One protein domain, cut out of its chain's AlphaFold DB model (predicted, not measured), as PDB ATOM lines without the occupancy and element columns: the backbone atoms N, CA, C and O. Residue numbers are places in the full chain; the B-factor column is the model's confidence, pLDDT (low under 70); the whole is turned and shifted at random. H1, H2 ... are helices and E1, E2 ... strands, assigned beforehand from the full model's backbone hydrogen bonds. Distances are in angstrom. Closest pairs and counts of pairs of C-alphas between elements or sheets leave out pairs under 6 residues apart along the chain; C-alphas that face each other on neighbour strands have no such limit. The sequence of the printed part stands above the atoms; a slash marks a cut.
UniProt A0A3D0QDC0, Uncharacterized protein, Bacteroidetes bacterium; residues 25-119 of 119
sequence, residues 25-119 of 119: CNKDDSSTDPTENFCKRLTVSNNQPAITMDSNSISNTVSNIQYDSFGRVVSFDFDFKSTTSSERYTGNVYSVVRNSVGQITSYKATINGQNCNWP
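AT A GLANCE: This is residues 25 to 119 of the 119 residues of an uncharacterized protein of Bacteroidetes bacterium (UniProt A0A3D0QDC0). A twisted sheet of five strands, E3 to E7, curves from one edge to the other, with the small hairpin of E1 and E2 lying over its hollow side and few C-alphas close between them. The short helix H1 sits near E7, and the stretch of residues 25 to 37 loops out beyond H1, its first two residues beside E7. The printed part has 95 residues, with one named helix and then seven named strands, H1 E1 E2 E3 E4 E5 E6 E7, and its class is mostly strand. The large sheet has the order E3, E4, E5, E6, E7, antiparallel throughout, and E1 and E2 form an antiparallel sheet of two. The whole is compact, with a radius of gyration of the C-alphas of 13.4 A and spans of 42 by 28 by 23 A.

IN THESE COORDINATES: Residues 25 to 37 hold no named element. H1 is residues 38 to 41, beginning at C-alpha 38 at (314.312, 317.752, 172.870). E1 is residues 42 to 45 and E2 is residues 48 to 51. E3, residues 57 to 67, is 26.5 A long and bends by 50 degrees at residue 64. E4, residues 73 to 82, is 25.6 A long. E5, residues 86 to 98, is the longest at 33.2 A and bends by 69 degrees at residue 94. E6, residues 104 to 111, is 18.3 A long, and E7, residues 114 to 118, ends at C-alpha 118 at (308.567, 326.165, 168.504).

HOW THE PARTS SIT: E3 to E7 form a meander, each strand the antiparallel neighbour of the one before, with edge strands E3 and E7. From edge to edge the strands' lines turn by 92 degrees. Pairs within hydrogen-bond range include N 61 and O 79 between E3 and E4, 2.9 A, and N 89 and O 78 between E4 and E5, 2.8 A. Between E5 and E6 they include N 97 and O 106, 2.8 A, and between E6 and E7 N 116 and O 109, 2.7 A. In the hairpin of E1 and E2, N 43 and O 50 are 2.8 A apart. The closest C-alphas of E2 and E4 are those of Gln 48 and Val 73, 6.9 A, and those of E1 and E7 are Leu 42 and Trp 118, 6.1 A. E2 and E3 are apart. H1 is on the large sheet at a height over the sheet of 6.8 A, only just over none of its strands, with 2 of its 4 C-alphas falling on E6. The closest C-alphas of H1 and E7 are those of Cys 39 and Cys 116, 5.0 A. H1 is too short for an O i to N i+4 pair, and its one O i to N i+3 pair is within range. Residues 25 to 26 pair in parallel with residues 116 to 117 of E7.

THE WHOLE: The two C-alphas farthest apart are those of Thr 84 and Ser 100, 43.4 A. The printed part has no cut, and the links between its named elements are tight. The mean pLDDT of the printed part is 75.6, with residues 25 to 37, 53 to 57, 60 and 83 to 84 under 70.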
ATOM      1  N   CYS A  25     310.963 324.192 178.348       52.62
ATOM      2  CA  CYS A  25     312.136 324.380 177.511       52.62
ATOM      3  C   CYS A  25     311.725 325.137 176.244       52.62
ATOM      4  O   CYS A  25     310.826 324.732 175.502       52.62
ATOM      5  N   ASN A  26     312.386 326.258 175.974       56.91
ATOM      6  CA  ASN A  26     312.215 326.957 174.704       56.91
ATOM      7  C   ASN A  26     313.127 326.321 173.638       56.91
ATOM      8  O   ASN A  26     314.197 325.807 173.979       56.91
ATOM      9  N   LYS A  27     312.753 326.371 172.349       52.56
ATOM     10  CA  LYS A  27     313.635 325.896 171.260       52.56
ATOM     11  C   LYS A  27     315.017 326.564 171.318       52.56
ATOM     12  O   LYS A  27     316.015 325.919 171.023       52.56
ATOM     13  N   ASP A  28     315.076 327.818 171.757       53.25
ATOM     14  CA  ASP A  28     316.318 328.591 171.879       53.25
ATOM     15  C   ASP A  28     317.041 328.412 173.224       53.25
ATOM     16  O   ASP A  28     318.063 329.056 173.470       53.25
ATOM     17  N   ASP A  29     316.526 327.566 174.121       54.88
ATOM     18  CA  ASP A  29     317.076 327.443 175.466       54.88
ATOM     19  C   ASP A  29     318.438 326.737 175.436       54.88
ATOM     20  O   ASP A  29     318.588 325.596 174.986       54.88
ATOM     21  N   SER A  30     319.483 327.417 175.894       46.53
ATOM     22  CA  SER A  30     320.865 326.951 175.795       46.53
ATOM     23  C   SER A  30     321.213 325.942 176.893       46.53
ATOM     24  O   SER A  30     322.266 326.063 177.517       46.53
ATOM     25  N   SER A  31     320.354 324.946 177.145       49.66
ATOM     26  CA  SER A  31     320.764 323.794 177.951       49.66
ATOM     27  C   SER A  31     321.979 323.149 177.280       49.66
ATOM     28  O   SER A  31     321.946 322.838 176.080       49.66
ATOM     29  N   THR A  32     323.063 323.048 178.050       40.84
ATOM     30  CA  THR A  32     324.331 322.393 177.707       40.84
ATOM     31  C   THR A  32     324.246 320.876 177.791       40.84
ATOM     32  O   THR A  32     325.210 320.209 177.432       40.84
ATOM     33  N   ASP A  33     323.121 320.336 178.256       44.00
ATOM     34  CA  ASP A  33     322.895 318.903 178.316       44.00
ATOM     35  C   ASP A  33     322.212 318.432 177.010       44.00
ATOM     36  O   ASP A  33     321.043 318.757 176.759       44.00
ATOM     37  N   PRO A  34     322.935 317.724 176.116       43.31
ATOM     38  CA  PRO A  34     322.397 317.256 174.837       43.31
ATOM     39  C   PRO A  34     321.277 316.221 175.017       43.31
ATOM     40  O   PRO A  34     320.473 316.033 174.108       43.31
ATOM     41  N   THR A  35     321.190 315.603 176.197       45.84
ATOM     42  CA  THR A  35     320.126 314.675 176.595       45.84
ATOM     43  C   THR A  35     318.864 315.384 177.092       45.84
ATOM     44  O   THR A  35     317.884 314.716 177.396       45.84
ATOM     45  N   GLU A  36     318.853 316.720 177.186       52.34
ATOM     46  CA  GLU A  36     317.834 317.438 177.966       52.34
ATOM     47  C   GLU A  36     317.099 318.554 177.207       52.34
ATOM     48  O   GLU A  36     316.218 319.196 177.776       52.34
ATOM     49  N   ASN A  37     317.387 318.795 175.920       63.00
ATOM     50  CA  ASN A  37     316.615 319.779 175.154       63.00
ATOM     51  C   ASN A  37     316.049 319.237 173.838       63.00
ATOM     52  O   ASN A  37     316.375 319.692 172.740       63.00
ATOM     53  N   PHE A  38     315.120 318.289 173.970       72.38
ATOM     54  CA  PHE A  38     314.312 317.752 172.870       72.38
ATOM     55  C   PHE A  38     313.460 318.824 172.174       72.38
ATOM     56  O   PHE A  38     313.130 318.688 170.996       72.38
ATOM     57  N   CYS A  39     313.173 319.940 172.850       74.44
ATOM     58  CA  CYS A  39     312.461 321.071 172.263       74.44
ATOM     59  C   CYS A  39     313.260 321.764 171.149       74.44
ATOM     60  O   CYS A  39     312.662 322.293 170.213       74.44
ATOM     61  N   LYS A  40     314.603 321.698 171.169       72.19
ATOM     62  CA  LYS A  40     315.453 322.191 170.063       72.19
ATOM     63  C   LYS A  40     315.156 321.494 168.743       72.19
ATOM     64  O   LYS A  40     315.239 322.119 167.681       72.19
ATOM     65  N   ARG A  41     314.794 320.212 168.820       74.69
ATOM     66  CA  ARG A  41     314.541 319.348 167.665       74.69
ATOM     67  C   ARG A  41     313.163 319.586 167.061       74.69
ATOM     68  O   ARG A  41     312.919 319.119 165.961       74.69
ATOM     69  N   LEU A  42     312.277 320.337 167.716       79.19
ATOM     70  CA  LEU A  42     311.001 320.719 167.120       79.19
ATOM     71  C   LEU A  42     311.205 321.516 165.826       79.19
ATOM     72  O   LEU A  42     312.058 322.409 165.750       79.19
ATOM     73  N   THR A  43     310.413 321.194 164.811       83.00
ATOM     74  CA  THR A  43     310.410 321.846 163.504       83.00
ATOM     75  C   THR A  43     309.012 321.843 162.890       83.00
ATOM     76  O   THR A  43     308.102 321.187 163.389       83.00
ATOM     77  N   VAL A  44     308.835 322.556 161.783       83.50
ATOM     78  CA  VAL A  44     307.657 322.413 160.925       83.50
ATOM     79  C   VAL A  44     308.089 321.788 159.611       83.50
ATOM     80  O   VAL A  44     309.029 322.248 158.969       83.50
ATOM     81  N   SER A  45     307.379 320.741 159.203       82.56
ATOM     82  CA  SER A  45     307.520 320.115 157.890       82.56
ATOM     83  C   SER A  45     306.141 319.987 157.263       82.56
ATOM     84  O   SER A  45     305.196 319.589 157.939       82.56
ATOM     85  N   ASN A  46     305.994 320.373 155.992       82.50
ATOM     86  CA  ASN A  46     304.709 320.355 155.275       82.50
ATOM     87  C   ASN A  46     303.551 321.009 156.052       82.50
ATOM     88  O   ASN A  46     302.425 320.520 156.048       82.50
ATOM     89  N   ASN A  47     303.835 322.125 156.730       79.38
ATOM     90  CA  ASN A  47     302.866 322.848 157.553       79.38
ATOM     91  C   ASN A  47     302.279 322.033 158.726       79.38
ATOM     92  O   ASN A  47     301.152 322.278 159.163       79.38
ATOM     93  N   GLN A  48     303.044 321.067 159.236       79.25
ATOM     94  CA  GLN A  48     302.710 320.260 160.405       79.25
ATOM     95  C   GLN A  48     303.877 320.225 161.406       79.25
ATOM     96  O   GLN A  48     305.036 320.351 160.996       79.25
ATOM     97  N   PRO A  49     303.591 320.055 162.710       77.50
ATOM     98  CA  PRO A  49     304.609 319.808 163.728       77.50
ATOM     99  C   PRO A  49     305.466 318.592 163.369       77.50
ATOM    100  O   PRO A  49     304.948 317.547 162.982       77.50
ATOM    101  N   ALA A  50     306.778 318.733 163.505       77.88
ATOM    102  CA  ALA A  50     307.754 317.710 163.166       77.88
ATOM    103  C   ALA A  50     308.956 317.757 164.124       77.88
ATOM    104  O   ALA A  50     309.103 318.680 164.928       77.88
ATOM    105  N   ILE A  51     309.826 316.750 164.027       76.75
ATOM    106  CA  ILE A  51     311.084 316.666 164.777       76.75
ATOM    107  C   ILE A  51     312.248 316.489 163.792       76.75
ATOM    108  O   ILE A  51     312.227 315.593 162.949       76.75
ATOM    109  N   THR A  52     313.262 317.349 163.894       74.19
ATOM    110  CA  THR A  52     314.533 317.252 163.174       74.19
ATOM    111  C   THR A  52     315.383 316.130 163.762       74.19
ATOM    112  O   THR A  52     315.593 316.057 164.974       74.19
ATOM    113  N   MET A  53     315.897 315.267 162.888       67.50
ATOM    114  CA  MET A  53     316.747 314.139 163.261       67.50
ATOM    115  C   MET A  53     318.221 314.536 163.263       67.50
ATOM    116  O   MET A  53     318.645 315.381 162.474       67.50
ATOM    117  N   ASP A  54     319.004 313.883 164.122       65.06
ATOM    118  CA  ASP A  54     320.462 313.960 164.051       65.06
ATOM    119  C   ASP A  54     320.977 313.111 162.890       65.06
ATOM    120  O   ASP A  54     320.429 312.051 162.588       65.06
ATOM    121  N   SER A  55     322.087 313.534 162.286       58.88
ATOM    122  CA  SER A  55     322.724 312.860 161.147       58.88
ATOM    123  C   SER A  55     323.175 311.416 161.421       58.88
ATOM    124  O   SER A  55     323.543 310.711 160.489       58.88
ATOM    125  N   ASN A  56     323.138 310.968 162.681       65.50
ATOM    126  CA  ASN A  56     323.533 309.624 163.115       65.50
ATOM    127  C   ASN A  56     322.338 308.666 163.315       65.50
ATOM    128  O   ASN A  56     322.504 307.583 163.881       65.50
ATOM    129  N   SER A  57     321.124 309.050 162.906       64.38
ATOM    130  CA  SER A  57     319.955 308.168 162.981       64.38
ATOM    131  C   SER A  57     320.059 307.015 161.982       64.38
ATOM    132  O   SER A  57     320.210 307.252 160.785       64.38
ATOM    133  N   ILE A  58     319.913 305.778 162.455       71.62
ATOM    134  CA  ILE A  58     319.799 304.592 161.592       71.62
ATOM    135  C   ILE A  58     318.365 304.457 161.081       71.62
ATOM    136  O   ILE A  58     318.138 304.114 159.923       71.62
ATOM    137  N   SER A  59     317.390 304.701 161.955       74.19
ATOM    138  CA  SER A  59     315.980 304.639 161.594       74.19
ATOM    139  C   SER A  59     315.140 305.533 162.488       74.19
ATOM    140  O   SER A  59     315.425 305.707 163.676       74.19
ATOM    141  N   ASN A  60     314.055 306.026 161.914       69.94
ATOM    142  CA  ASN A  60     313.044 306.822 162.581       69.94
ATOM    143  C   ASN A  60     311.660 306.313 162.178       69.94
ATOM    144  O   ASN A  60     311.431 305.926 161.032       69.94
ATOM    145  N   THR A  61     310.717 306.313 163.108       78.75
ATOM    146  CA  THR A  61     309.325 305.963 162.818       78.75
ATOM    147  C   THR A  61     308.410 306.938 163.529       78.75
ATOM    148  O   THR A  61     308.590 307.209 164.712       78.75
ATOM    149  N   VAL A  62     307.439 307.477 162.793       79.69
ATOM    150  CA  VAL A  62     306.354 308.270 163.372       79.69
ATOM    151  C   VAL A  62     305.127 307.376 163.460       79.69
ATOM    152  O   VAL A  62     304.746 306.752 162.470       79.69
ATOM    153  N   SER A  63     304.523 307.290 164.639       82.31
ATOM    154  CA  SER A  63     303.341 306.470 164.900       82.31
ATOM    155  C   SER A  63     302.329 307.224 165.765       82.31
ATOM    156  O   SER A  63     302.595 308.339 166.209       82.31
ATOM    157  N   ASN A  64     301.135 306.652 165.951       85.25
ATOM    158  CA  ASN A  64     300.081 307.198 166.820       85.25
ATOM    159  C   ASN A  64     299.754 308.681 166.574       85.25
ATOM    160  O   ASN A  64     299.490 309.438 167.510       85.25
ATOM    161  N   ILE A  65     299.771 309.097 165.303       84.62
ATOM    162  CA  ILE A  65     299.415 310.463 164.934       84.62
ATOM    163  C   ILE A  65     297.915 310.639 165.155       84.62
ATOM    164  O   ILE A  65     297.103 309.985 164.499       84.62
ATOM    165  N   GLN A  66     297.551 311.528 166.072       85.50
ATOM    166  CA  GLN A  66     296.169 311.923 166.298       85.50
ATOM    167  C   GLN A  66     295.926 313.296 165.697       85.50
ATOM    168  O   GLN A  66     296.769 314.192 165.795       85.50
ATOM    169  N   TYR A  67     294.742 313.453 165.119       84.62
ATOM    170  CA  TYR A  67     294.281 314.701 164.539       84.62
ATOM    171  C   TYR A  67     293.055 315.196 165.296       84.62
ATOM    172  O   TYR A  67     292.251 314.396 165.773       84.62
ATOM    173  N   ASP A  68     292.893 316.510 165.391       80.94
ATOM    174  CA  ASP A  68     291.632 317.082 165.850       80.94
ATOM    175  C   ASP A  68     290.568 317.116 164.742       80.94
ATOM    176  O   ASP A  68     290.800 316.736 163.592       80.94
ATOM    177  N   SER A  69     289.386 317.632 165.087       75.69
ATOM    178  CA  SER A  69     288.248 317.800 164.174       75.69
ATOM    179  C   SER A  69     288.529 318.694 162.961       75.69
ATOM    180  O   SER A  69     287.716 318.744 162.044       75.69
ATOM    181  N   PHE A  70     289.651 319.413 162.950       77.81
ATOM    182  CA  PHE A  70     290.078 320.285 161.859       77.81
ATOM    183  C   PHE A  70     291.242 319.679 161.058       77.81
ATOM    184  O   PHE A  70     291.845 320.372 160.239       77.81
ATOM    185  N   GLY A  71     291.584 318.405 161.294       74.50
ATOM    186  CA  GLY A  71     292.668 317.709 160.600       74.50
ATOM    187  C   GLY A  71     294.065 318.158 161.033       74.50
ATOM    188  O   GLY A  71     295.030 317.961 160.296       74.50
ATOM    189  N   ARG A  72     294.205 318.787 162.206       78.31
ATOM    190  CA  ARG A  72     295.496 319.267 162.723       78.31
ATOM    191  C   ARG A  72     296.102 318.214 163.639       78.31
ATOM    192  O   ARG A  72     295.394 317.680 164.484       78.31
ATOM    193  N   VAL A  73     297.403 317.954 163.510       80.50
ATOM    194  CA  VAL A  73     298.124 317.034 164.406       80.50
ATOM    195  C   VAL A  73     298.069 317.560 165.843       80.50
ATOM    196  O   VAL A  73     298.510 318.680 166.104       80.50
ATOM    197  N   VAL A  74     297.554 316.739 166.758       85.19
ATOM    198  CA  VAL A  74     297.457 317.025 168.201       85.19
ATOM    199  C   VAL A  74     298.261 316.057 169.060       85.19
ATOM    200  O   VAL A  74     298.621 316.406 170.178       85.19
ATOM    201  N   SER A  75     298.603 314.877 168.545       86.25
ATOM    202  CA  SER A  75     299.503 313.934 169.215       86.25
ATOM    203  C   SER A  75     300.311 313.160 168.185       86.25
ATOM    204  O   SER A  75     299.829 312.936 167.075       86.25
ATOM    205  N   PHE A  76     301.522 312.755 168.543       82.94
ATOM    206  CA  PHE A  76     302.376 311.888 167.739       82.94
ATOM    207  C   PHE A  76     303.383 311.156 168.625       82.94
ATOM    208  O   PHE A  76     303.865 311.703 169.614       82.94
ATOM    209  N   ASP A  77     303.755 309.948 168.224       84.56
ATOM    210  CA  ASP A  77     304.890 309.228 168.779       84.56
ATOM    211  C   ASP A  77     306.020 309.190 167.756       84.56
ATOM    212  O   ASP A  77     305.800 308.960 166.565       84.56
ATOM    213  N   PHE A  78     307.238 309.410 168.225       80.38
ATOM    214  CA  PHE A  78     308.441 309.400 167.420       80.38
ATOM    215  C   PHE A  78     309.444 308.432 168.036       80.38
ATOM    216  O   PHE A  78     309.985 308.675 169.113       80.38
ATOM    217  N   ASP A  79     309.696 307.333 167.340       80.12
ATOM    218  CA  ASP A  79     310.698 306.350 167.719       80.12
ATOM    219  C   ASP A  79     311.991 306.657 166.958       80.12
ATOM    220  O   ASP A  79     312.033 306.652 165.725       80.12
ATOM    221  N   PHE A  80     313.048 306.949 167.705       75.12
ATOM    222  CA  PHE A  80     314.382 307.239 167.208       75.12
ATOM    223  C   PHE A  80     315.318 306.079 167.536       75.12
ATOM    224  O   PHE A  80     315.402 305.639 168.682       75.12
ATOM    225  N   LYS A  81     316.067 305.607 166.539       75.19
ATOM    226  CA  LYS A  81     317.114 304.604 166.730       75.19
ATOM    227  C   LYS A  81     318.416 305.084 166.104       75.19
ATOM    228  O   LYS A  81     318.492 305.312 164.893       75.19
ATOM    229  N   SER A  82     319.444 305.212 166.930       70.81
ATOM    230  CA  SER A  82     320.825 305.455 166.524       70.81
ATOM    231  C   SER A  82     321.661 304.180 166.676       70.81
ATOM    232  O   SER A  82     321.167 303.126 167.080       70.81
ATOM    233  N   THR A  83     322.947 304.267 166.339       69.38
ATOM    234  CA  THR A  83     323.927 303.193 166.564       69.38
ATOM    235  C   THR A  83     324.120 302.857 168.041       69.38
ATOM    236  O   THR A  83     324.470 301.721 168.354       69.38
ATOM    237  N   THR A  84     323.900 303.816 168.943       69.12
ATOM    238  CA  THR A  84     324.227 303.699 170.371       69.12
ATOM    239  C   THR A  84     323.021 303.830 171.299       69.12
ATOM    240  O   THR A  84     323.124 303.468 172.469       69.12
ATOM    241  N   SER A  85     321.878 304.311 170.811       70.44
ATOM    242  CA  SER A  85     320.672 304.528 171.613       70.44
ATOM    243  C   SER A  85     319.389 304.251 170.831       70.44
ATOM    244  O   SER A  85     319.332 304.375 169.607       70.44
ATOM    245  N   SER A  86     318.333 303.891 171.557       74.94
ATOM    246  CA  SER A  86     316.963 303.898 171.051       74.94
ATOM    247  C   SER A  86     316.122 304.717 172.015       74.94
ATOM    248  O   SER A  86     316.143 304.469 173.218       74.94
ATOM    249  N   GLU A  87     315.399 305.695 171.493       75.38
ATOM    250  CA  GLU A  87     314.642 306.668 172.270       75.38
ATOM    251  C   GLU A  87     313.236 306.776 171.693       75.38
ATOM    252  O   GLU A  87     313.058 306.801 170.476       75.38
ATOM    253  N   ARG A  88     312.233 306.848 172.565       79.06
ATOM    254  CA  ARG A  88     310.849 307.120 172.179       79.06
ATOM    255  C   ARG A  88     310.443 308.482 172.712       79.06
ATOM    256  O   ARG A  88     310.674 308.801 173.880       79.06
ATOM    257  N   TYR A  89     309.806 309.260 171.851       79.69
ATOM    258  CA  TYR A  89     309.276 310.572 172.165       79.69
ATOM    259  C   TYR A  89     307.777 310.591 171.930       79.69
ATOM    260  O   TYR A  89     307.329 310.357 170.814       79.69
ATOM    261  N   THR A  90     307.013 310.922 172.958       83.19
ATOM    262  CA  THR A  90     305.576 311.166 172.842       83.19
ATOM    263  C   THR A  90     305.333 312.663 172.888       83.19
ATOM    264  O   THR A  90     305.668 313.327 173.874       83.19
ATOM    265  N   GLY A  91     304.783 313.189 171.799       84.50
ATOM    266  CA  GLY A  91     304.493 314.597 171.605       84.50
ATOM    267  C   GLY A  91     302.997 314.891 171.623       84.50
ATOM    268  O   GLY A  91     302.256 314.243 170.896       84.50
ATOM    269  N   ASN A  92     302.549 315.895 172.382       86.56
ATOM    270  CA  ASN A  92     301.175 316.409 172.312       86.56
ATOM    271  C   ASN A  92     301.169 317.901 171.996       86.56
ATOM    272  O   ASN A  92     301.717 318.697 172.751       86.56
ATOM    273  N   VAL A  93     300.527 318.297 170.906       86.56
ATOM    274  CA  VAL A  93     300.438 319.685 170.447       86.56
ATOM    275  C   VAL A  93     299.144 320.289 170.971       86.56
ATOM    276  O   VAL A  93     298.058 319.816 170.653       86.56
ATOM    277  N   TYR A  94     299.255 321.358 171.755       86.38
ATOM    278  CA  TYR A  94     298.103 321.997 172.401       86.38
ATOM    279  C   TYR A  94     297.895 323.456 171.980       86.38
ATOM    280  O   TYR A  94     296.895 324.073 172.342       86.38
ATOM    281  N   SER A  95     298.816 324.035 171.208       85.31
ATOM    282  CA  SER A  95     298.642 325.368 170.629       85.31
ATOM    283  C   SER A  95     299.379 325.468 169.303       85.31
ATOM    284  O   SER A  95     300.526 325.051 169.217       85.31
ATOM    285  N   VAL A  96     298.739 326.029 168.279       86.50
ATOM    286  CA  VAL A  96     299.362 326.284 166.975       86.50
ATOM    287  C   VAL A  96     298.894 327.640 166.469       86.50
ATOM    288  O   VAL A  96     297.694 327.844 166.280       86.50
ATOM    289  N   VAL A  97     299.832 328.543 166.215       88.38
ATOM    290  CA  VAL A  97     299.580 329.851 165.608       88.38
ATOM    291  C   VAL A  97     299.908 329.772 164.124       88.38
ATOM    292  O   VAL A  97     300.883 329.133 163.727       88.38
ATOM    293  N   ARG A  98     299.065 330.395 163.299       88.31
ATOM    294  CA  ARG A  98     299.236 330.456 161.846       88.31
ATOM    295  C   ARG A  98     299.141 331.894 161.348       88.31
ATOM    296  O   ARG A  98     298.430 332.698 161.950       88.31
ATOM    297  N   ASN A  99     299.811 332.200 160.240       88.81
ATOM    298  CA  ASN A  99     299.637 333.471 159.531       88.81
ATOM    299  C   ASN A  99     298.362 333.477 158.664       88.81
ATOM    300  O   ASN A  99     297.623 332.492 158.590       88.81
ATOM    301  N   SER A 100     298.122 334.593 157.972       90.00
ATOM    302  CA  SER A 100     296.955 334.805 157.102       90.00
ATOM    303  C   SER A 100     296.861 333.848 155.910       90.00
ATOM    304  O   SER A 100     295.779 333.698 155.349       90.00
ATOM    305  N   VAL A 101     297.957 333.180 155.534       90.25
ATOM    306  CA  VAL A 101     297.993 332.169 154.462       90.25
ATOM    307  C   VAL A 101     297.993 330.734 155.005       90.25
ATOM    308  O   VAL A 101     298.200 329.783 154.258       90.25
ATOM    309  N   GLY A 102     297.748 330.557 156.308       81.56
ATOM    310  CA  GLY A 102     297.594 329.250 156.946       81.56
ATOM    311  C   GLY A 102     298.902 328.530 157.286       81.56
ATOM    312  O   GLY A 102     298.848 327.370 157.700       81.56
ATOM    313  N   GLN A 103     300.060 329.182 157.157       86.31
ATOM    314  CA  GLN A 103     301.353 328.607 157.543       86.31
ATOM    315  C   GLN A 103     301.529 328.647 159.060       86.31
ATOM    316  O   GLN A 103     301.250 329.678 159.666       86.31
ATOM    317  N   ILE A 104     302.010 327.558 159.667       85.69
ATOM    318  CA  ILE A 104     302.384 327.515 161.083       85.69
ATOM    319  C   ILE A 104     303.517 328.514 161.313       85.69
ATOM    320  O   ILE A 104     304.581 328.405 160.711       85.69
ATOM    321  N   THR A 105     303.264 329.477 162.194       89.25
ATOM    322  CA  THR A 105     304.231 330.493 162.612       89.25
ATOM    323  C   THR A 105     304.686 330.332 164.041       89.25
ATOM    324  O   THR A 105     305.529 331.117 164.403       89.25
ATOM    325  N   SER A 106     304.032 329.489 164.851       87.38
ATOM    326  CA  SER A 106     304.514 329.008 166.154       87.38
ATOM    327  C   SER A 106     303.662 327.832 166.618       87.38
ATOM    328  O   SER A 106     302.502 327.698 166.208       87.38
ATOM    329  N   TYR A 107     304.193 326.970 167.481       85.56
ATOM    330  CA  TYR A 107     303.375 325.975 168.173       85.56
ATOM    331  C   TYR A 107     303.943 325.583 169.537       85.56
ATOM    332  O   TYR A 107     305.149 325.594 169.765       85.56
ATOM    333  N   LYS A 108     303.045 325.183 170.440       86.56
ATOM    334  CA  LYS A 108     303.375 324.645 171.759       86.56
ATOM    335  C   LYS A 108     303.008 323.175 171.825       86.56
ATOM    336  O   LYS A 108     301.900 322.785 171.439       86.56
ATOM    337  N   ALA A 109     303.933 322.378 172.335       85.00
ATOM    338  CA  ALA A 109     303.760 320.949 172.513       85.00
ATOM    339  C   ALA A 109     304.316 320.488 173.862       85.00
ATOM    340  O   ALA A 109     305.159 321.163 174.443       85.00
ATOM    341  N   THR A 110     303.871 319.341 174.361       85.62
ATOM    342  CA  THR A 110     304.599 318.588 175.384       85.62
ATOM    343  C   THR A 110     305.370 317.466 174.710       85.62
ATOM    344  O   THR A 110     304.776 316.747 173.921       85.62
ATOM    345  N   ILE A 111     306.659 317.299 174.999       83.12
ATOM    346  CA  ILE A 111     307.464 316.153 174.546       83.12
ATOM    347  C   ILE A 111     307.936 315.398 175.785       83.12
ATOM    348  O   ILE A 111     308.623 315.978 176.622       83.12
ATOM    349  N   ASN A 112     307.536 314.131 175.941       80.31
ATOM    350  CA  ASN A 112     307.841 313.317 177.130       80.31
ATOM    351  C   ASN A 112     307.528 314.043 178.459       80.31
ATOM    352  O   ASN A 112     308.258 313.931 179.440       80.31
ATOM    353  N   GLY A 113     306.440 314.825 178.480       73.12
ATOM    354  CA  GLY A 113     305.999 315.599 179.646       73.12
ATOM    355  C   GLY A 113     306.650 316.979 179.819       73.12
ATOM    356  O   GLY A 113     306.200 317.741 180.670       73.12
ATOM    357  N   GLN A 114     307.647 317.345 179.009       78.31
ATOM    358  CA  GLN A 114     308.259 318.679 179.037       78.31
ATOM    359  C   GLN A 114     307.541 319.640 178.095       78.31
ATOM    360  O   GLN A 114     307.239 319.280 176.960       78.31
ATOM    361  N   ASN A 115     307.300 320.876 178.533       80.50
ATOM    362  CA  ASN A 115     306.706 321.900 177.676       80.50
ATOM    363  C   ASN A 115     307.750 322.426 176.699       80.50
ATOM    364  O   ASN A 115     308.767 322.974 177.112       80.50
ATOM    365  N   CYS A 116     307.448 322.326 175.416       81.00
ATOM    366  CA  CYS A 116     308.264 322.806 174.326       81.00
ATOM    367  C   CYS A 116     307.533 323.882 173.527       81.00
ATOM    368  O   CYS A 116     306.341 323.759 173.232       81.00
ATOM    369  N   ASN A 117     308.267 324.914 173.125       83.44
ATOM    370  CA  ASN A 117     307.766 325.960 172.243       83.44
ATOM    371  C   ASN A 117     308.623 326.042 170.978       83.44
ATOM    372  O   ASN A 117     309.845 326.170 171.069       83.44
ATOM    373  N   TRP A 118     307.973 325.960 169.820       82.25
ATOM    374  CA  TRP A 118     308.567 326.165 168.504       82.25
ATOM    375  C   TRP A 118     308.142 327.539 167.963       82.25
ATOM    376  O   TRP A 118     306.955 327.861 168.087       82.25
ATOM    377  N   PRO A 119     309.089 328.342 167.436       77.69
ATOM    378  CA  PRO A 119     308.899 329.754 167.136       77.69
ATOM    379  C   PRO A 119     307.818 330.028 166.125       77.69
ATOM    380  O   PRO A 119     307.632 329.224 165.184       77.69
TER     381      PRO A 119